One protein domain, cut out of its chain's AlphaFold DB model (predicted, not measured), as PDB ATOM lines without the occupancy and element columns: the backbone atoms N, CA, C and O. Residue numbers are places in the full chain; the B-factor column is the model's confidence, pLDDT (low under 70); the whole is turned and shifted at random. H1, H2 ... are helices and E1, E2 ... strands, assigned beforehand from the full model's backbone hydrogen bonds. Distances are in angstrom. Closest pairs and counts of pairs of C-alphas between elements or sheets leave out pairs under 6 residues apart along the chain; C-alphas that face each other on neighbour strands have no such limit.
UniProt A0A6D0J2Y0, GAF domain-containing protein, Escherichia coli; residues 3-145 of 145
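What this domain is: This is residues 3 to 145 of the 145 residues of the protein "GAF domain-containing protein" of Escherichia coli (UniProt A0A6D0J2Y0). A small head of two strand hairpins, a short helix and long loops has one long helix, H2, running out of it as an arm, and at the far end of that arm H3 turns off at a steep angle. Residues 90 to 106 of H2 pack on the hairpin E3 and E4 in the head; residues 107 to 114 of H2 and residues 132 to 145, mostly H3, stick out free, and this arm makes the length. The printed part has 143 residues, with E1, E2, H1, E3, E4, H2 and H3 in that order, and its class is mixed, helices and strands, with 71 residues, under half, in named elements. Each of the two sheets is an antiparallel pair, E1 - E2 and E3 - E4. The whole is only just loose, close to extended, with a radius of gyration of the C-alphas of 21.7 A and spans of 71 by 31 by 27 A.

How they stand to each other: E1, residues 3 to 5, and E2, residues 8 to 11, form an antiparallel hairpin, with N 4 and O 9 2.9 A apart, within hydrogen-bond range. E3, residues 63 to 69, and E4, residues 72 to 79, form the other antiparallel hairpin, where N 65 and O 77 are 2.8 A apart and N 74 and O 67 also 2.8 A. E4 bends by 56 degrees at residue 75, and the closest C-alphas of E1 and E4 are those of Leu 3 and Gly 75, 4.9 A apart. For H1, residues 32 to 36, the closest C-alpha pair with E3 is Val 34 and Pro 66, 5.5 A. H2, residues 90 to 118, has 15 pairs of C-alphas within 8 A of E3, the closest Leu 67 and Gly 101 at 4.6 A. H1 and H2 are apart. H3, residues 128 to 142, is close to H2 but not clearly touching, with the C-alphas of Leu 118 and His 130 6.4 A apart; their lines stand at 73 degrees, only just about perpendicular. In H1, H2 and H3 every O i to N i+4 pair is within hydrogen-bond range.

Where its parts are: E1 begins at C-alpha 3, (189.621, 227.935, 159.584), and measures 6.5 A; E2 measures 9.5 A and H1 6.1 A. E3 is 19.3 A long and E4 20.5 A. H2 runs 41.9 A from C-alpha 90 at (207.745, 237.743, 151.101). H3, 20.8 A long, ends at C-alpha 142, (186.546, 182.337, 160.864).

The domain as a whole: The two C-alphas farthest apart, those of Glu 46 and Asn 145, are 73.4 A from each other. The printed part has no cut. The links E2 to H1, 20 residues, and H1 to E3, 26 residues, are long. The mean pLDDT of the printed part is 89.1, and residues 44 to 48 and residue 145 are under 70.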
ATOM      1  N   LEU A   3     190.990 227.455 159.456       97.00
ATOM      2  CA  LEU A   3     189.621 227.935 159.584       97.00
ATOM      3  C   LEU A   3     188.681 226.757 159.855       97.00
ATOM      4  O   LEU A   3     188.615 225.803 159.065       97.00
ATOM      5  N   GLU A   4     187.958 226.849 160.964       96.00
ATOM      6  CA  GLU A   4     186.835 225.989 161.324       96.00
ATOM      7  C   GLU A   4     185.538 226.721 160.983       96.00
ATOM      8  O   GLU A   4     185.439 227.930 161.187       96.00
ATOM      9  N   ARG A   5     184.565 226.007 160.400       91.62
ATOM     10  CA  ARG A   5     183.276 226.611 160.029       91.62
ATOM     11  C   ARG A   5     182.276 226.602 161.183       91.62
ATOM     12  O   ARG A   5     181.451 227.502 161.278       91.62
ATOM     13  N   GLU A   6     182.378 225.605 162.058       93.12
ATOM     14  CA  GLU A   6     181.475 225.382 163.184       93.12
ATOM     15  C   GLU A   6     182.293 224.970 164.423       93.12
ATOM     16  O   GLU A   6     182.695 223.809 164.525       93.12
ATOM     17  N   PRO A   7     182.580 225.905 165.352       94.12
ATOM     18  CA  PRO A   7     182.293 227.346 165.276       94.12
ATOM     19  C   PRO A   7     183.163 228.079 164.230       94.12
ATOM     20  O   PRO A   7     184.220 227.584 163.849       94.12
ATOM     21  N   TRP A   8     182.724 229.262 163.777       95.81
ATOM     22  CA  TRP A   8     183.444 230.100 162.803       95.81
ATOM     23  C   TRP A   8     184.659 230.784 163.446       95.81
ATOM     24  O   TRP A   8     184.562 231.885 163.991       95.81
ATOM     25  N   GLN A   9     185.804 230.103 163.425       97.88
ATOM     26  CA  GLN A   9     187.008 230.542 164.134       97.88
ATOM     27  C   GLN A   9     188.298 230.088 163.449       97.88
ATOM     28  O   GLN A   9     188.356 229.067 162.763       97.88
ATOM     29  N   MET A  10     189.374 230.827 163.697       97.88
ATOM     30  CA  MET A  10     190.733 230.433 163.356       97.88
ATOM     31  C   MET A  10     191.345 229.677 164.531       97.88
ATOM     32  O   MET A  10     191.662 230.272 165.558       97.88
ATOM     33  N   ARG A  11     191.565 228.369 164.381       97.56
ATOM     34  CA  ARG A  11     192.209 227.552 165.418       97.56
ATOM     35  C   ARG A  11     193.701 227.381 165.154       97.56
ATOM     36  O   ARG A  11     194.121 227.085 164.029       97.56
ATOM     37  N   CYS A  12     194.526 227.525 166.192       96.81
ATOM     38  CA  CYS A  12     195.944 227.187 166.109       96.81
ATOM     39  C   CYS A  12     196.115 225.659 166.061       96.81
ATOM     40  O   CYS A  12     195.668 224.945 166.957       96.81
ATOM     41  N   THR A  13     196.726 225.143 164.992       95.69
ATOM     42  CA  THR A  13     196.955 223.700 164.793       95.69
ATOM     43  C   THR A  13     198.419 223.307 164.921       95.69
ATOM     44  O   THR A  13     198.718 222.136 165.125       95.69
ATOM     45  N   ALA A  14     199.318 224.271 164.747       94.56
ATOM     46  CA  ALA A  14     200.757 224.102 164.809       94.56
ATOM     47  C   ALA A  14     201.402 225.471 165.025       94.56
ATOM     48  O   ALA A  14     200.885 226.490 164.560       94.56
ATOM     49  N   GLU A  15     202.550 225.460 165.687       94.81
ATOM     50  CA  GLU A  15     203.396 226.621 165.921       94.81
ATOM     51  C   GLU A  15     204.863 226.204 165.848       94.81
ATOM     52  O   GLU A  15     205.197 225.020 165.954       94.81
ATOM     53  N   TRP A  16     205.741 227.185 165.678       93.56
ATOM     54  CA  TRP A  16     207.177 226.969 165.608       93.56
ATOM     55  C   TRP A  16     207.894 228.094 166.348       93.56
ATOM     56  O   TRP A  16     207.487 229.246 166.229       93.56
ATOM     57  N   LEU A  17     208.950 227.765 167.100       93.12
ATOM     58  CA  LEU A  17     209.743 228.715 167.902       93.12
ATOM     59  C   LEU A  17     208.947 229.518 168.946       93.12
ATOM     60  O   LEU A  17     209.401 230.579 169.361       93.12
ATOM     61  N   SER A  18     207.806 228.998 169.409       90.94
ATOM     62  CA  SER A  18     207.020 229.582 170.508       90.94
ATOM     63  C   SER A  18     206.693 231.075 170.300       90.94
ATOM     64  O   SER A  18     207.200 231.913 171.049       90.94
ATOM     65  N   PRO A  19     205.869 231.424 169.293       91.69
ATOM     66  CA  PRO A  19     205.478 232.809 169.038       91.69
ATOM     67  C   PRO A  19     204.750 233.420 170.246       91.69
ATOM     68  O   PRO A  19     204.135 232.716 171.048       91.69
ATOM     69  N   GLU A  20     204.814 234.741 170.359       90.50
ATOM     70  CA  GLU A  20     204.176 235.515 171.420       90.50
ATOM     71  C   GLU A  20     202.648 235.562 171.241       90.50
ATOM     72  O   GLU A  20     202.131 235.582 170.121       90.50
ATOM     73  N   GLY A  21     201.918 235.639 172.357       86.25
ATOM     74  CA  GLY A  21     200.462 235.781 172.381       86.25
ATOM     75  C   GLY A  21     199.715 234.524 172.831       86.25
ATOM     76  O   GLY A  21     200.297 233.475 173.113       86.25
ATOM     77  N   ASP A  22     198.393 234.657 172.946       81.69
ATOM     78  CA  ASP A  22     197.508 233.556 173.326       81.69
ATOM     79  C   ASP A  22     197.201 232.662 172.110       81.69
ATOM     80  O   ASP A  22     197.056 233.122 170.979       81.69
ATOM     81  N   LYS A  23     197.078 231.355 172.352       86.38
ATOM     82  CA  LYS A  23     196.778 230.335 171.331       86.38
ATOM     83  C   LYS A  23     195.284 230.063 171.204       86.38
ATOM     84  O   LYS A  23     194.884 229.142 170.486       86.38
ATOM     85  N   LYS A  24     194.467 230.823 171.934       92.94
ATOM     86  CA  LYS A  24     193.013 230.753 171.844       92.94
ATOM     87  C   LYS A  24     192.559 230.928 170.393       92.94
ATOM     88  O   LYS A  24     193.140 231.729 169.658       92.94
ATOM     89  N   PRO A  25     191.533 230.173 169.970       96.75
ATOM     90  CA  PRO A  25     190.869 230.459 168.715       96.75
ATOM     91  C   PRO A  25     190.377 231.906 168.690       96.75
ATOM     92  O   PRO A  25     189.927 232.420 169.715       96.75
ATOM     93  N   PHE A  26     190.454 232.538 167.526       97.25
ATOM     94  CA  PHE A  26     190.033 233.923 167.323       97.25
ATOM     95  C   PHE A  26     189.084 234.027 166.127       97.25
ATOM     96  O   PHE A  26     189.060 233.139 165.265       97.25
ATOM     97  N   HIS A  27     188.291 235.095 166.058       97.69
ATOM     98  CA  HIS A  27     187.344 235.271 164.961       97.69
ATOM     99  C   HIS A  27     188.085 235.634 163.659       97.69
ATOM    100  O   HIS A  27     188.967 236.489 163.694       97.69
ATOM    101  N   PRO A  28     187.745 235.075 162.481       97.25
ATOM    102  CA  PRO A  28     188.469 235.357 161.233       97.25
ATOM    103  C   PRO A  28     188.582 236.850 160.879       97.25
ATOM    104  O   PRO A  28     189.564 237.258 160.258       97.25
ATOM    105  N   ASP A  29     187.636 237.678 161.339       96.50
ATOM    106  CA  ASP A  29     187.672 239.134 161.145       96.50
ATOM    107  C   ASP A  29     188.766 239.866 161.940       96.50
ATOM    108  O   ASP A  29     189.115 241.008 161.629       96.50
ATOM    109  N   GLU A  30     189.361 239.213 162.935       96.44
ATOM    110  CA  GLU A  30     190.500 239.757 163.675       96.44
ATOM    111  C   GLU A  30     191.795 239.739 162.844       96.44
ATOM    112  O   GLU A  30     192.792 240.354 163.229       96.44
ATOM    113  N   CYS A  31     191.798 239.069 161.682       96.25
ATOM    114  CA  CYS A  31     192.927 239.025 160.759       96.25
ATOM    115  C   CYS A  31     192.602 239.696 159.418       96.25
ATOM    116  O   CYS A  31     191.827 239.187 158.603       96.25
ATOM    117  N   TRP A  32     193.292 240.798 159.114       95.31
ATOM    118  CA  TRP A  32     193.162 241.493 157.829       95.31
ATOM    119  C   TRP A  32     193.542 240.631 156.627       95.31
ATOM    120  O   TRP A  32     192.970 240.797 155.547       95.31
ATOM    121  N   ALA A  33     194.491 239.709 156.806       95.69
ATOM    122  CA  ALA A  33     194.912 238.836 155.724       95.69
ATOM    123  C   ALA A  33     193.808 237.862 155.303       95.69
ATOM    124  O   ALA A  33     193.565 237.662 154.114       95.69
ATOM    125  N   VAL A  34     193.096 237.308 156.289       97.19
ATOM    126  CA  VAL A  34     191.959 236.410 156.061       97.19
ATOM    127  C   VAL A  34     190.794 237.179 155.442       97.19
ATOM    128  O   VAL A  34     190.280 236.757 154.410       97.19
ATOM    129  N   ARG A  35     190.447 238.354 155.990       95.00
ATOM    130  CA  ARG A  35     189.356 239.206 155.477       95.00
ATOM    131  C   ARG A  35     189.517 239.604 154.013       95.00
ATOM    132  O   ARG A  35     188.532 239.680 153.289       95.00
ATOM    133  N   ARG A  36     190.747 239.914 153.589       93.19
ATOM    134  CA  ARG A  36     191.035 240.394 152.225       93.19
ATOM    135  C   ARG A  36     191.461 239.286 151.264       93.19
ATOM    136  O   ARG A  36     191.572 239.545 150.072       93.19
ATOM    137  N   GLY A  37     191.771 238.095 151.776       95.19
ATOM    138  CA  GLY A  37     192.380 237.022 150.992       95.19
ATOM    139  C   GLY A  37     193.771 237.366 150.440       95.19
ATOM    140  O   GLY A  37     194.199 236.788 149.448       95.19
ATOM    141  N   GLN A  38     194.476 238.315 151.061       94.12
ATOM    142  CA  GLN A  38     195.806 238.784 150.655       94.12
ATOM    143  C   GLN A  38     196.707 238.928 151.876       94.12
ATOM    144  O   GLN A  38     196.225 239.179 152.973       94.12
ATOM    145  N   SER A  39     198.021 238.825 151.706       94.25
ATOM    146  CA  SER A  39     198.974 238.999 152.806       94.25
ATOM    147  C   SER A  39     198.884 240.393 153.465       94.25
ATOM    148  O   SER A  39     198.606 241.410 152.817       94.25
ATOM    149  N   HIS A  40     199.099 240.449 154.781       93.44
ATOM    150  CA  HIS A  40     199.012 241.664 155.597       93.44
ATOM    151  C   HIS A  40     200.203 241.771 156.569       93.44
ATOM    152  O   HIS A  40     200.476 240.780 157.242       93.44
ATOM    153  N   PRO A  41     200.874 242.933 156.700       90.44
ATOM    154  CA  PRO A  41     200.601 244.196 156.000       90.44
ATOM    155  C   PRO A  41     200.886 244.102 154.489       90.44
ATOM    156  O   PRO A  41     201.510 243.135 154.061       90.44
ATOM    157  N   PRO A  42     200.396 245.019 153.632       86.00
ATOM    158  CA  PRO A  42     200.717 245.047 152.194       86.00
ATOM    159  C   PRO A  42     202.213 245.288 151.915       86.00
ATOM    160  O   PRO A  42     202.907 245.834 152.761       86.00
ATOM    161  N   VAL A  43     202.724 244.897 150.737       76.88
ATOM    162  CA  VAL A  43     204.170 244.977 150.394       76.88
ATOM    163  C   VAL A  43     204.712 246.406 150.462       76.88
ATOM    164  O   VAL A  43     205.809 246.624 150.959       76.88
ATOM    165  N   ASN A  44     203.927 247.367 149.979       69.69
ATOM    166  CA  ASN A  44     204.299 248.781 149.875       69.69
ATOM    167  C   ASN A  44     203.379 249.670 150.724       69.69
ATOM    168  O   ASN A  44     203.146 250.825 150.379       69.69
ATOM    169  N   GLY A  45     202.774 249.106 151.773       59.31
ATOM    170  CA  GLY A  45     201.928 249.845 152.702       59.31
ATOM    171  C   GLY A  45     202.594 249.904 154.065       59.31
ATOM    172  O   GLY A  45     203.027 248.871 154.573       59.31
ATOM    173  N   GLU A  46     202.646 251.087 154.669       56.97
ATOM    174  CA  GLU A  46     202.869 251.167 156.110       56.97
ATOM    175  C   GLU A  46     201.718 250.421 156.816       56.97
ATOM    176  O   GLU A  46     200.570 250.495 156.357       56.97
ATOM    177  N   PRO A  47     201.988 249.635 157.875       56.78
ATOM    178  CA  PRO A  47     200.939 248.996 158.655       56.78
ATOM    179  C   PRO A  47     200.163 250.075 159.420       56.78
ATOM    180  O   PRO A  47     200.456 250.357 160.574       56.78
ATOM    181  N   ASP A  48     199.171 250.681 158.771       65.62
ATOM    182  CA  ASP A  48     198.311 251.692 159.400       65.62
ATOM    183  C   ASP A  48     197.450 251.054 160.514       65.62
ATOM    184  O   ASP A  48     197.029 251.708 161.463       65.62
ATOM    185  N   ILE A  49     197.202 249.735 160.425       82.12
ATOM    186  CA  ILE A  49     196.411 248.957 161.388       82.12
ATOM    187  C   ILE A  49     196.989 247.537 161.520       82.12
ATOM    188  O   ILE A  49     197.098 246.818 160.530       82.12
ATOM    189  N   GLY A  50     197.324 247.105 162.740       88.19
ATOM    190  CA  GLY A  50     197.724 245.720 163.035       88.19
ATOM    191  C   GLY A  50     196.545 244.732 163.021       88.19
ATOM    192  O   GLY A  50     195.380 245.121 163.093       88.19
ATOM    193  N   CYS A  51     196.826 243.429 162.933       92.81
ATOM    194  CA  CYS A  51     195.792 242.410 163.144       92.81
ATOM    195  C   CYS A  51     195.430 242.321 164.636       92.81
ATOM    196  O   CYS A  51     196.326 242.240 165.472       92.81
ATOM    197  N   TYR A  52     194.138 242.257 164.967       93.50
ATOM    198  CA  TYR A  52     193.655 242.197 166.354       93.50
ATOM    199  C   TYR A  52     194.004 240.884 167.069       93.50
ATOM    200  O   TYR A  52     194.096 240.857 168.290       93.50
ATOM    201  N   HIS A  53     194.251 239.810 166.312       94.62
ATOM    202  CA  HIS A  53     194.641 238.512 166.871       94.62
ATOM    203  C   HIS A  53     196.118 238.440 167.312       94.62
ATOM    204  O   HIS A  53     196.570 237.393 167.780       94.62
ATOM    205  N   LEU A  54     196.906 239.492 167.065       93.62
ATOM    206  CA  LEU A  54     198.316 239.562 167.438       93.62
ATOM    207  C   LEU A  54     198.491 240.394 168.711       93.62
ATOM    208  O   LEU A  54     197.750 241.356 168.912       93.62
ATOM    209  N   PRO A  55     199.489 240.076 169.553       92.56
ATOM    210  CA  PRO A  55     199.859 240.964 170.647       92.56
ATOM    211  C   PRO A  55     200.365 242.307 170.097       92.56
ATOM    212  O   PRO A  55     200.960 242.363 169.017       92.56
ATOM    213  N   GLU A  56     200.158 243.387 170.854       88.75
ATOM    214  CA  GLU A  56     200.536 244.750 170.441       88.75
ATOM    215  C   GLU A  56     202.027 244.873 170.093       88.75
ATOM    216  O   GLU A  56     202.385 245.555 169.133       88.75
ATOM    217  N   SER A  57     202.890 244.144 170.807       89.44
ATOM    218  CA  SER A  57     204.336 244.047 170.553       89.44
ATOM    219  C   SER A  57     204.680 243.575 169.134       89.44
ATOM    220  O   SER A  57     205.732 243.930 168.610       89.44
ATOM    221  N   GLN A  58     203.787 242.820 168.486       89.62
ATOM    222  CA  GLN A  58     203.988 242.233 167.158       89.62
ATOM    223  C   GLN A  58     203.208 242.958 166.052       89.62
ATOM    224  O   GLN A  58     203.272 242.553 164.887       89.62
ATOM    225  N   ALA A  59     202.488 244.039 166.370       80.88
ATOM    226  CA  ALA A  59     201.610 244.726 165.420       80.88
ATOM    227  C   ALA A  59     202.345 245.246 164.166       80.88
ATOM    228  O   ALA A  59     201.760 245.268 163.084       80.88
ATOM    229  N   GLN A  60     203.624 245.615 164.297       82.81
ATOM    230  CA  GLN A  60     204.450 246.146 163.200       82.81
ATOM    231  C   GLN A  60     205.540 245.182 162.706       82.81
ATOM    232  O   GLN A  60     206.187 245.455 161.699       82.81
ATOM    233  N   GLN A  61     205.750 244.057 163.392       88.31
ATOM    234  CA  GLN A  61     206.811 243.085 163.091       88.31
ATOM    235  C   GLN A  61     206.229 241.721 162.710       88.31
ATOM    236  O   GLN A  61     206.805 240.670 162.984       88.31
ATOM    237  N   SER A  62     205.057 241.725 162.083       91.31
ATOM    238  CA  SER A  62     204.337 240.514 161.713       91.31
ATOM    239  C   SER A  62     203.975 240.479 160.239       91.31
ATOM    240  O   SER A  62     203.873 241.501 159.561       91.31
ATOM    241  N   LEU A  63     203.768 239.262 159.745       93.38
ATOM    242  CA  LEU A  63     203.195 239.010 158.433       93.38
ATOM    243  C   LEU A  63     202.160 237.900 158.566       93.38
ATOM    244  O   LEU A  63     202.456 236.785 158.985       93.38
ATOM    245  N   CYS A  64     200.941 238.200 158.164       95.50
ATOM    246  CA  CYS A  64     199.859 237.249 158.026       95.50
ATOM    247  C   CYS A  64     199.716 236.906 156.541       95.50
ATOM    248  O   CYS A  64     199.533 237.802 155.716       95.50
ATOM    249  N   VAL A  65     199.788 235.624 156.188       97.25
ATOM    250  CA  VAL A  65     199.627 235.131 154.813       97.25
ATOM    251  C   VAL A  65     198.479 234.120 154.789       97.25
ATOM    252  O   VAL A  65     198.570 233.084 155.457       97.25
ATOM    253  N   PRO A  66     197.374 234.403 154.080       98.06
ATOM    254  CA  PRO A  66     196.218 233.524 154.092       98.06
ATOM    255  C   PRO A  66     196.487 232.278 153.242       98.06
ATOM    256  O   PRO A  66     197.151 232.336 152.210       98.06
ATOM    257  N   LEU A  67     195.940 231.143 153.669       98.31
ATOM    258  CA  LEU A  67     195.913 229.917 152.876       98.31
ATOM    259  C   LEU A  67     194.628 229.945 152.046       98.31
ATOM    260  O   LEU A  67     193.546 229.797 152.613       98.31
ATOM    261  N   ILE A  68     194.735 230.169 150.735       96.69
ATOM    262  CA  ILE A  68     193.577 230.304 149.841       96.69
ATOM    263  C   ILE A  68     193.324 228.999 149.084       96.69
ATOM    264  O   ILE A  68     194.249 228.388 148.553       96.69
ATOM    265  N   ALA A  69     192.059 228.592 149.000       93.69
ATOM    266  CA  ALA A  69     191.606 227.515 148.130       93.69
ATOM    267  C   ALA A  69     190.217 227.840 147.572       93.69
ATOM    268  O   ALA A  69     189.337 228.271 148.307       93.69
ATOM    269  N   GLN A  70     190.021 227.627 146.265       88.00
ATOM    270  CA  GLN A  70     188.754 227.922 145.568       88.00
ATOM    271  C   GLN A  70     188.236 229.358 145.803       88.00
ATOM    272  O   GLN A  70     187.035 229.592 145.850       88.00
ATOM    273  N   GLY A  71     189.145 230.327 145.954       89.69
ATOM    274  CA  GLY A  71     188.800 231.732 146.195       89.69
ATOM    275  C   GLY A  71     188.458 232.081 147.648       89.69
ATOM    276  O   GLY A  71     188.223 233.250 147.933       89.69
ATOM    277  N   GLU A  72     188.479 231.116 148.571       92.81
ATOM    278  CA  GLU A  72     188.203 231.338 149.993       92.81
ATOM    279  C   GLU A  72     189.447 231.093 150.852       92.81
ATOM    280  O   GLU A  72     190.279 230.228 150.561       92.81
ATOM    281  N   ALA A  73     189.566 231.825 151.961       96.38
ATOM    282  CA  ALA A  73     190.560 231.518 152.978       96.38
ATOM    283  C   ALA A  73     190.158 230.248 153.738       96.38
ATOM    284  O   ALA A  73     189.067 230.156 154.288       96.38
ATOM    285  N   ILE A  74     191.061 229.270 153.797       96.94
ATOM    286  CA  ILE A  74     190.886 228.010 154.539       96.94
ATOM    287  C   ILE A  74     191.812 227.908 155.759       96.94
ATOM    288  O   ILE A  74     191.717 226.964 156.548       96.94
ATOM    289  N   GLY A  75     192.709 228.878 155.926       97.62
ATOM    290  CA  GLY A  75     193.661 228.954 157.024       97.62
ATOM    291  C   GLY A  75     194.568 230.177 156.915       97.62
ATOM    292  O   GLY A  75     194.359 231.054 156.078       97.62
ATOM    293  N   LEU A  76     195.575 230.235 157.782       98.12
ATOM    294  CA  LEU A  76     196.488 231.370 157.907       98.12
ATOM    295  C   LEU A  76     197.864 230.905 158.395       98.12
ATOM    296  O   LEU A  76     197.955 230.182 159.394       98.12
ATOM    297  N   LEU A  77     198.921 231.391 157.747       97.31
ATOM    298  CA  LEU A  77     200.263 231.459 158.323       97.31
ATOM    299  C   LEU A  77     200.450 232.829 158.966       97.31
ATOM    300  O   LEU A  77     200.173 233.852 158.344       97.31
ATOM    301  N   SER A  78     200.907 232.845 160.213       95.56
ATOM    302  CA  SER A  78     201.213 234.073 160.939       95.56
ATOM    303  C   SER A  78     202.668 234.027 161.363       95.56
ATOM    304  O   SER A  78     203.082 233.098 162.052       95.56
ATOM    305  N   PHE A  79     203.422 235.032 160.948       93.88
ATOM    306  CA  PHE A  79     204.820 235.223 161.285       93.88
ATOM    307  C   PHE A  79     204.943 236.434 162.206       93.88
ATOM    308  O   PHE A  79     204.199 237.402 162.062       93.88
ATOM    309  N   GLN A  80     205.873 236.359 163.148       92.38
ATOM    310  CA  GLN A  80     206.185 237.386 164.140       92.38
ATOM    311  C   GLN A  80     207.691 237.650 164.120       92.38
ATOM    312  O   GLN A  80     208.442 236.833 163.580       92.38
ATOM    313  N   ASN A  81     208.128 238.752 164.726       89.38
ATOM    314  CA  ASN A  81     209.525 239.186 164.755       89.38
ATOM    315  C   ASN A  81     210.172 239.288 163.357       89.38
ATOM    316  O   ASN A  81     211.364 239.028 163.200       89.38
ATOM    317  N   ILE A  82     209.397 239.643 162.326       86.12
ATOM    318  CA  ILE A  82     209.940 239.899 160.991       86.12
ATOM    319  C   ILE A  82     210.598 241.278 160.990       86.12
ATOM    320  O   ILE A  82     209.920 242.301 161.099       86.12
ATOM    321  N   THR A  83     211.919 241.304 160.815       81.06
ATOM    322  CA  THR A  83     212.702 242.532 160.611       81.06
ATOM    323  C   THR A  83     213.275 242.571 159.193       81.06
ATOM    324  O   THR A  83     213.471 241.511 158.600       81.06
ATOM    325  N   PRO A  84     213.603 243.750 158.630       76.81
ATOM    326  CA  PRO A  84     214.196 243.848 157.289       76.81
ATOM    327  C   PRO A  84     215.455 242.989 157.085       76.81
ATOM    328  O   PRO A  84     215.732 242.548 155.976       76.81
ATOM    329  N   GLU A  85     216.206 242.738 158.157       75.00
ATOM    330  CA  GLU A  85     217.458 241.972 158.152       75.00
ATOM    331  C   GLU A  85     217.238 240.453 158.174       75.00
ATOM    332  O   GLU A  85     218.089 239.694 157.714       75.00
ATOM    333  N   THR A  86     216.112 240.002 158.733       74.62
ATOM    334  CA  THR A  86     215.818 238.579 158.977       74.62
ATOM    335  C   THR A  86     214.657 238.055 158.138       74.62
ATOM    336  O   THR A  86     214.441 236.844 158.073       74.62
ATOM    337  N   ALA A  87     213.917 238.951 157.481       75.31
ATOM    338  CA  ALA A  87     212.760 238.619 156.676       75.31
ATOM    339  C   ALA A  87     213.158 237.704 155.506       75.31
ATOM    340  O   ALA A  87     213.927 238.112 154.629       75.31
ATOM    341  N   PRO A  88     212.587 236.488 155.416       78.06
ATOM    342  CA  PRO A  88     212.572 235.760 154.160       78.06
ATOM    343  C   PRO A  88     211.924 236.630 153.081       78.06
ATOM    344  O   PRO A  88     211.095 237.495 153.377       78.06
ATOM    345  N   SER A  89     212.229 236.354 151.813       88.62
ATOM    346  CA  SER A  89     211.485 236.977 150.717       88.62
ATOM    347  C   SER A  89     209.985 236.759 150.930       88.62
ATOM    348  O   SER A  89     209.525 235.624 151.062       88.62
ATOM    349  N   ARG A  90     209.201 237.838 150.950       89.12
ATOM    350  CA  ARG A  90     207.745 237.743 151.101       89.12
ATOM    351  C   ARG A  90     207.115 236.855 150.031       89.12
ATOM    352  O   ARG A  90     206.254 236.046 150.358       89.12
ATOM    353  N   ALA A  91     207.606 236.946 148.795       91.50
ATOM    354  CA  ALA A  91     207.167 236.089 147.697       91.50
ATOM    355  C   ALA A  91     207.388 234.599 148.005       91.50
ATOM    356  O   ALA A  91     206.574 233.761 147.634       91.50
ATOM    357  N   TYR A  92     208.459 234.262 148.728       93.62
ATOM    358  CA  TYR A  92     208.703 232.891 149.168       93.62
ATOM    359  C   TYR A  92     207.673 232.435 150.211       93.62
ATOM    360  O   TYR A  92     207.137 231.336 150.093       93.62
ATOM    361  N   LEU A  93     207.332 233.279 151.191       93.81
ATOM    362  CA  LEU A  93     206.310 232.952 152.199       93.81
ATOM    363  C   LEU A  93     204.903 232.847 151.592       93.81
ATOM    364  O   LEU A  93     204.122 231.988 151.994       93.81
ATOM    365  N   GLU A  94     204.594 233.684 150.603       94.75
ATOM    366  CA  GLU A  94     203.353 233.613 149.824       94.75
ATOM    367  C   GLU A  94     203.283 232.330 148.990       94.75
ATOM    368  O   GLU A  94     202.274 231.629 149.047       94.75
ATOM    369  N   LEU A  95     204.372 231.949 148.316       95.81
ATOM    370  CA  LEU A  95     204.452 230.684 147.583       95.81
ATOM    371  C   LEU A  95     204.306 229.468 148.513       95.81
ATOM    372  O   LEU A  95     203.621 228.500 148.182       95.81
ATOM    373  N   MET A  96     204.920 229.513 149.701       95.81
ATOM    374  CA  MET A  96     204.735 228.475 150.720       95.81
ATOM    375  C   MET A  96     203.270 228.371 151.160       95.81
ATOM    376  O   MET A  96     202.747 227.262 151.286       95.81
ATOM    377  N   ALA A  97     202.606 229.507 151.392       96.94
ATOM    378  CA  ALA A  97     201.195 229.548 151.761       96.94
ATOM    379  C   ALA A  97     200.293 228.992 150.650       96.94
ATOM    380  O   ALA A  97     199.376 228.225 150.937       96.94
ATOM    381  N   GLU A  98     200.577 229.313 149.388       95.56
ATOM    382  CA  GLU A  98     199.857 228.772 148.233       95.56
ATOM    383  C   GLU A  98     199.999 227.245 148.147       95.56
ATOM    384  O   GLU A  98     198.998 226.525 148.079       95.56
ATOM    385  N   ALA A  99     201.231 226.732 148.245       96.56
ATOM    386  CA  ALA A  99     201.496 225.295 148.211       96.56
ATOM    387  C   ALA A  99     200.801 224.550 149.365       96.56
ATOM    388  O   ALA A  99     200.192 223.495 149.156       96.56
ATOM    389  N   LEU A 100     200.845 225.109 150.581       96.38
ATOM    390  CA  LEU A 100     200.159 224.547 151.745       96.38
ATOM    391  C   LEU A 100     198.635 224.609 151.602       96.38
ATOM    392  O   LEU A 100     197.957 223.633 151.925       96.38
ATOM    393  N   GLY A 101     198.093 225.719 151.096       96.38
ATOM    394  CA  GLY A 101     196.664 225.876 150.828       96.38
ATOM    395  C   GLY A 101     196.153 224.822 149.847       96.38
ATOM    396  O   GLY A 101     195.176 224.126 150.137       96.38
ATOM    397  N   LEU A 102     196.869 224.618 148.738       95.94
ATOM    398  CA  LEU A 102     196.548 223.590 147.749       95.94
ATOM    399  C   LEU A 102     196.616 222.176 148.343       95.94
ATOM    400  O   LEU A 102     195.703 221.371 148.141       95.94
ATOM    401  N   ALA A 103     197.676 221.862 149.094       96.44
ATOM    402  CA  ALA A 103     197.836 220.556 149.726       96.44
ATOM    403  C   ALA A 103     196.701 220.258 150.722       96.44
ATOM    404  O   ALA A 103     196.120 219.170 150.689       96.44
ATOM    405  N   LEU A 104     196.335 221.234 151.558       95.38
ATOM    406  CA  LEU A 104     195.235 221.111 152.518       95.38
ATOM    407  C   LEU A 104     193.878 220.948 151.829       95.38
ATOM    408  O   LEU A 104     193.077 220.112 152.248       95.38
ATOM    409  N   ALA A 105     193.616 221.712 150.767       95.38
ATOM    410  CA  ALA A 105     192.386 221.585 149.990       95.38
ATOM    411  C   ALA A 105     192.262 220.194 149.355       95.38
ATOM    412  O   ALA A 105     191.210 219.558 149.444       95.38
ATOM    413  N   ASN A 106     193.360 219.689 148.786       95.44
ATOM    414  CA  ASN A 106     193.414 218.346 148.221       95.44
ATOM    415  C   ASN A 106     193.193 217.264 149.283       95.44
ATOM    416  O   ASN A 106     192.485 216.295 149.016       95.44
ATOM    417  N   GLN A 107     193.762 217.424 150.480       94.56
ATOM    418  CA  GLN A 107     193.553 216.475 151.572       94.56
ATOM    419  C   GLN A 107     192.088 216.453 152.022       94.56
ATOM    420  O   GLN A 107     191.486 215.385 152.054       94.56
ATOM    421  N   ARG A 108     191.478 217.624 152.254       92.00
ATOM    422  CA  ARG A 108     190.051 217.732 152.613       92.00
ATOM    423  C   ARG A 108     189.138 217.113 151.553       92.00
ATOM    424  O   ARG A 108     188.162 216.449 151.894       92.00
ATOM    425  N   LEU A 109     189.457 217.303 150.272       92.69
ATOM    426  CA  LEU A 109     188.711 216.686 149.176       92.69
ATOM    427  C   LEU A 109     188.833 215.158 149.201       92.69
ATOM    428  O   LEU A 109     187.830 214.467 149.029       92.69
ATOM    429  N   ARG A 110     190.040 214.623 149.427       94.44
ATOM    430  CA  ARG A 110     190.253 213.173 149.562       94.44
ATOM    431  C   ARG A 110     189.477 212.608 150.743       94.44
ATOM    432  O   ARG A 110     188.804 211.600 150.563       94.44
ATOM    433  N   ASP A 111     189.517 213.270 151.894       90.44
ATOM    434  CA  ASP A 111     188.792 212.841 153.092       90.44
ATOM    435  C   ASP A 111     187.274 212.806 152.833       90.44
ATOM    436  O   ASP A 111     186.630 211.787 153.076       90.44
ATOM    437  N   ALA A 112     186.717 213.851 152.209       88.19
ATOM    438  CA  ALA A 112     185.300 213.901 151.840       88.19
ATOM    439  C   ALA A 112     184.900 212.831 150.805       88.19
ATOM    440  O   ALA A 112     183.794 212.286 150.852       88.19
ATOM    441  N   LEU A 113     185.780 212.521 149.845       89.62
ATOM    442  CA  LEU A 113     185.553 211.446 148.875       89.62
ATOM    443  C   LEU A 113     185.616 210.066 149.536       89.62
ATOM    444  O   LEU A 113     184.791 209.212 149.218       89.62
ATOM    445  N   LEU A 114     186.555 209.850 150.462       86.44
ATOM    446  CA  LEU A 114     186.664 208.611 151.231       86.44
ATOM    447  C   LEU A 114     185.429 208.388 152.103       86.44
ATOM    448  O   LEU A 114     184.898 207.281 152.130       86.44
ATOM    449  N   GLU A 115     184.929 209.430 152.760       85.25
ATOM    450  CA  GLU A 115     183.707 209.350 153.559       85.25
ATOM    451  C   GLU A 115     182.502 208.936 152.696       85.25
ATOM    452  O   GLU A 115     181.817 207.961 153.007       85.25
ATOM    453  N   LYS A 116     182.320 209.560 151.524       82.44
ATOM    454  CA  LYS A 116     181.280 209.162 150.554       82.44
ATOM    455  C   LYS A 116     181.475 207.754 149.986       82.44
ATOM    456  O   LYS A 116     180.502 207.084 149.652       82.44
ATOM    457  N   ALA A 117     182.718 207.302 149.849       83.75
ATOM    458  CA  ALA A 117     183.033 205.962 149.367       83.75
ATOM    459  C   ALA A 117     182.850 204.879 150.440       83.75
ATOM    460  O   ALA A 117     182.814 203.698 150.095       83.75
ATOM    461  N   LEU A 118     182.740 205.248 151.720       82.88
ATOM    462  CA  LEU A 118     182.567 204.318 152.836       82.88
ATOM    463  C   LEU A 118     181.135 204.279 153.368       82.88
ATOM    464  O   LEU A 118     180.725 203.236 153.877       82.88
ATOM    465  N   PHE A 119     180.377 205.368 153.244       84.75
ATOM    466  CA  PHE A 119     179.051 205.512 153.841       84.75
ATOM    467  C   PHE A 119     177.951 205.714 152.795       84.75
ATOM    468  O   PHE A 119     178.153 206.336 151.755       84.75
ATOM    469  N   ASP A 120     176.774 205.160 153.076       84.62
ATOM    470  CA  ASP A 120     175.549 205.423 152.332       84.62
ATOM    471  C   ASP A 120     174.935 206.756 152.810       84.62
ATOM    472  O   ASP A 120     174.645 206.901 154.001       84.62
ATOM    473  N   PRO A 121     174.719 207.738 151.917       75.75
ATOM    474  CA  PRO A 121     174.300 209.080 152.312       75.75
ATOM    475  C   PRO A 121     172.848 209.156 152.804       75.75
ATOM    476  O   PRO A 121     172.495 210.130 153.461       75.75
ATOM    477  N   LEU A 122     172.002 208.163 152.492       80.06
ATOM    478  CA  LEU A 122     170.602 208.150 152.925       80.06
ATOM    479  C   LEU A 122     170.460 207.662 154.372       80.06
ATOM    480  O   LEU A 122     169.573 208.110 155.092       80.06
ATOM    481  N   THR A 123     171.326 206.737 154.788       81.06
ATOM    482  CA  THR A 123     171.230 206.063 156.091       81.06
ATOM    483  C   THR A 123     172.339 206.439 157.072       81.06
ATOM    484  O   THR A 123     172.195 206.180 158.265       81.06
ATOM    485  N   GLY A 124     173.453 207.013 156.602       78.81
ATOM    486  CA  GLY A 124     174.648 207.274 157.416       78.81
ATOM    487  C   GLY A 124     175.391 206.003 157.851       78.81
ATOM    488  O   GLY A 124     176.362 206.072 158.603       78.81
ATOM    489  N   LEU A 125     174.944 204.830 157.393       84.56
ATOM    490  CA  LEU A 125     175.582 203.543 157.655       84.56
ATOM    491  C   LEU A 125     176.685 203.276 156.632       84.56
ATOM    492  O   LEU A 125     176.725 203.886 155.564       84.56
ATOM    493  N   ARG A 126     177.591 202.337 156.936       80.38
ATOM    494  CA  ARG A 126     178.586 201.905 155.946       80.38
ATOM    495  C   ARG A 126     177.887 201.343 154.712       80.38
ATOM    496  O   ARG A 126     176.902 200.613 154.831       80.38
ATOM    497  N   ASN A 127     178.406 201.669 153.536       82.25
ATOM    498  CA  ASN A 127     177.786 201.258 152.290       82.25
ATOM    499  C   ASN A 127     177.899 199.742 152.063       82.25
ATOM    500  O   ASN A 127     178.690 199.025 152.686       82.25
ATOM    501  N   ARG A 128     177.081 199.250 151.129       82.75
ATOM    502  CA  ARG A 128     176.990 197.823 150.806       82.75
ATOM    503  C   ARG A 128     178.339 197.212 150.417       82.75
ATOM    504  O   ARG A 128     178.636 196.102 150.843       82.75
ATOM    505  N   HIS A 129     179.148 197.930 149.641       82.12
ATOM    506  CA  HIS A 129     180.456 197.442 149.204       82.12
ATOM    507  C   HIS A 129     181.383 197.186 150.399       82.12
ATOM    508  O   HIS A 129     181.955 196.105 150.527       82.12
ATOM    509  N   HIS A 130     181.435 198.132 151.339       83.00
ATOM    510  CA  HIS A 130     182.208 197.976 152.563       83.00
ATOM    511  C   HIS A 130     181.713 196.801 153.427       83.00
ATOM    512  O   HIS A 130     182.517 196.070 154.015       83.00
ATOM    513  N   LEU A 131     180.393 196.609 153.531       83.12
ATOM    514  CA  LEU A 131     179.813 195.470 154.247       83.12
ATOM    515  C   LEU A 131     180.241 194.134 153.618       83.12
ATOM    516  O   LEU A 131     180.661 193.229 154.338       83.12
ATOM    517  N   GLU A 132     180.163 194.019 152.291       85.88
ATOM    518  CA  GLU A 132     180.528 192.803 151.555       85.88
ATOM    519  C   GLU A 132     182.018 192.454 151.713       85.88
ATOM    520  O   GLU A 132     182.353 191.292 151.967       85.88
ATOM    521  N   ASP A 133     182.910 193.444 151.652       86.31
ATOM    522  CA  ASP A 133     184.350 193.241 151.862       86.31
ATOM    523  C   ASP A 133     184.683 192.843 153.306       86.31
ATOM    524  O   ASP A 133     185.488 191.930 153.547       86.31
ATOM    525  N   THR A 134     184.020 193.476 154.278       86.69
ATOM    526  CA  THR A 134     184.182 193.133 155.698       86.69
ATOM    527  C   THR A 134     183.704 191.707 155.959       86.69
ATOM    528  O   THR A 134     184.432 190.926 156.571       86.69
ATOM    529  N   LEU A 135     182.529 191.328 155.439       87.75
ATOM    530  CA  LEU A 135     181.987 189.970 155.552       87.75
ATOM    531  C   LEU A 135     182.937 188.931 154.954       87.75
ATOM    532  O   LEU A 135     183.263 187.949 155.620       87.75
ATOM    533  N   ARG A 136     183.450 189.159 153.736       89.25
ATOM    534  CA  ARG A 136     184.430 188.252 153.107       89.25
ATOM    535  C   ARG A 136     185.688 188.088 153.956       89.25
ATOM    536  O   ARG A 136     186.218 186.982 154.060       89.25
ATOM    537  N   THR A 137     186.173 189.176 154.549       88.94
ATOM    538  CA  THR A 137     187.371 189.161 155.398       88.94
ATOM    539  C   THR A 137     187.127 188.386 156.693       88.94
ATOM    540  O   THR A 137     187.923 187.511 157.034       88.94
ATOM    541  N   GLN A 138     185.997 188.632 157.361       90.88
ATOM    542  CA  GLN A 138     185.608 187.928 158.585       90.88
ATOM    543  C   GLN A 138     185.364 186.433 158.336       90.88
ATOM    544  O   GLN A 138     185.842 185.603 159.104       90.88
ATOM    545  N   MET A 139     184.724 186.057 157.222       90.00
ATOM    546  CA  MET A 139     184.557 184.646 156.847       90.00
ATOM    547  C   MET A 139     185.905 183.943 156.633       90.00
ATOM    548  O   MET A 139     186.089 182.821 157.094       90.00
ATOM    549  N   LYS A 140     186.880 184.599 155.987       90.06
ATOM    550  CA  LYS A 140     188.234 184.034 155.823       90.06
ATOM    551  C   LYS A 140     188.965 183.842 157.155       90.06
ATOM    552  O   LYS A 140     189.745 182.903 157.274       90.06
ATOM    553  N   GLN A 141     188.749 184.731 158.124       86.62
ATOM    554  CA  GLN A 141     189.319 184.606 159.469       86.62
ATOM    555  C   GLN A 141     188.642 183.483 160.261       86.62
ATOM    556  O   GLN A 141     189.337 182.671 160.858       86.62
ATOM    557  N   ALA A 142     187.312 183.384 160.195       84.19
ATOM    558  CA  ALA A 142     186.546 182.337 160.864       84.19
ATOM    559  C   ALA A 142     186.876 180.927 160.347       84.19
ATOM    560  O   ALA A 142     186.846 179.989 161.120       84.19
ATOM    561  N   VAL A 143     187.221 180.778 159.064       85.25
ATOM    562  CA  VAL A 143     187.650 179.490 158.478       85.25
ATOM    563  C   VAL A 143     189.093 179.117 158.860       85.25
ATOM    564  O   VAL A 143     189.500 177.971 158.694       85.25
ATOM    565  N   ARG A 144     189.895 180.076 159.340       74.88
ATOM    566  CA  ARG A 144     191.278 179.839 159.788       74.88
ATOM    567  C   ARG A 144     191.392 179.467 161.272       74.88
ATOM    568  O   ARG A 144     192.469 179.017 161.655       74.88
ATOM    569  N   ASN A 145     190.333 179.661 162.057       48.78
ATOM    570  CA  ASN A 145     190.225 179.258 163.464       48.78
ATOM    571  C   ASN A 145     189.364 178.001 163.596       48.78
ATOM    572  O   ASN A 145     189.592 177.258 164.572       48.78
TER     573      ASN A 145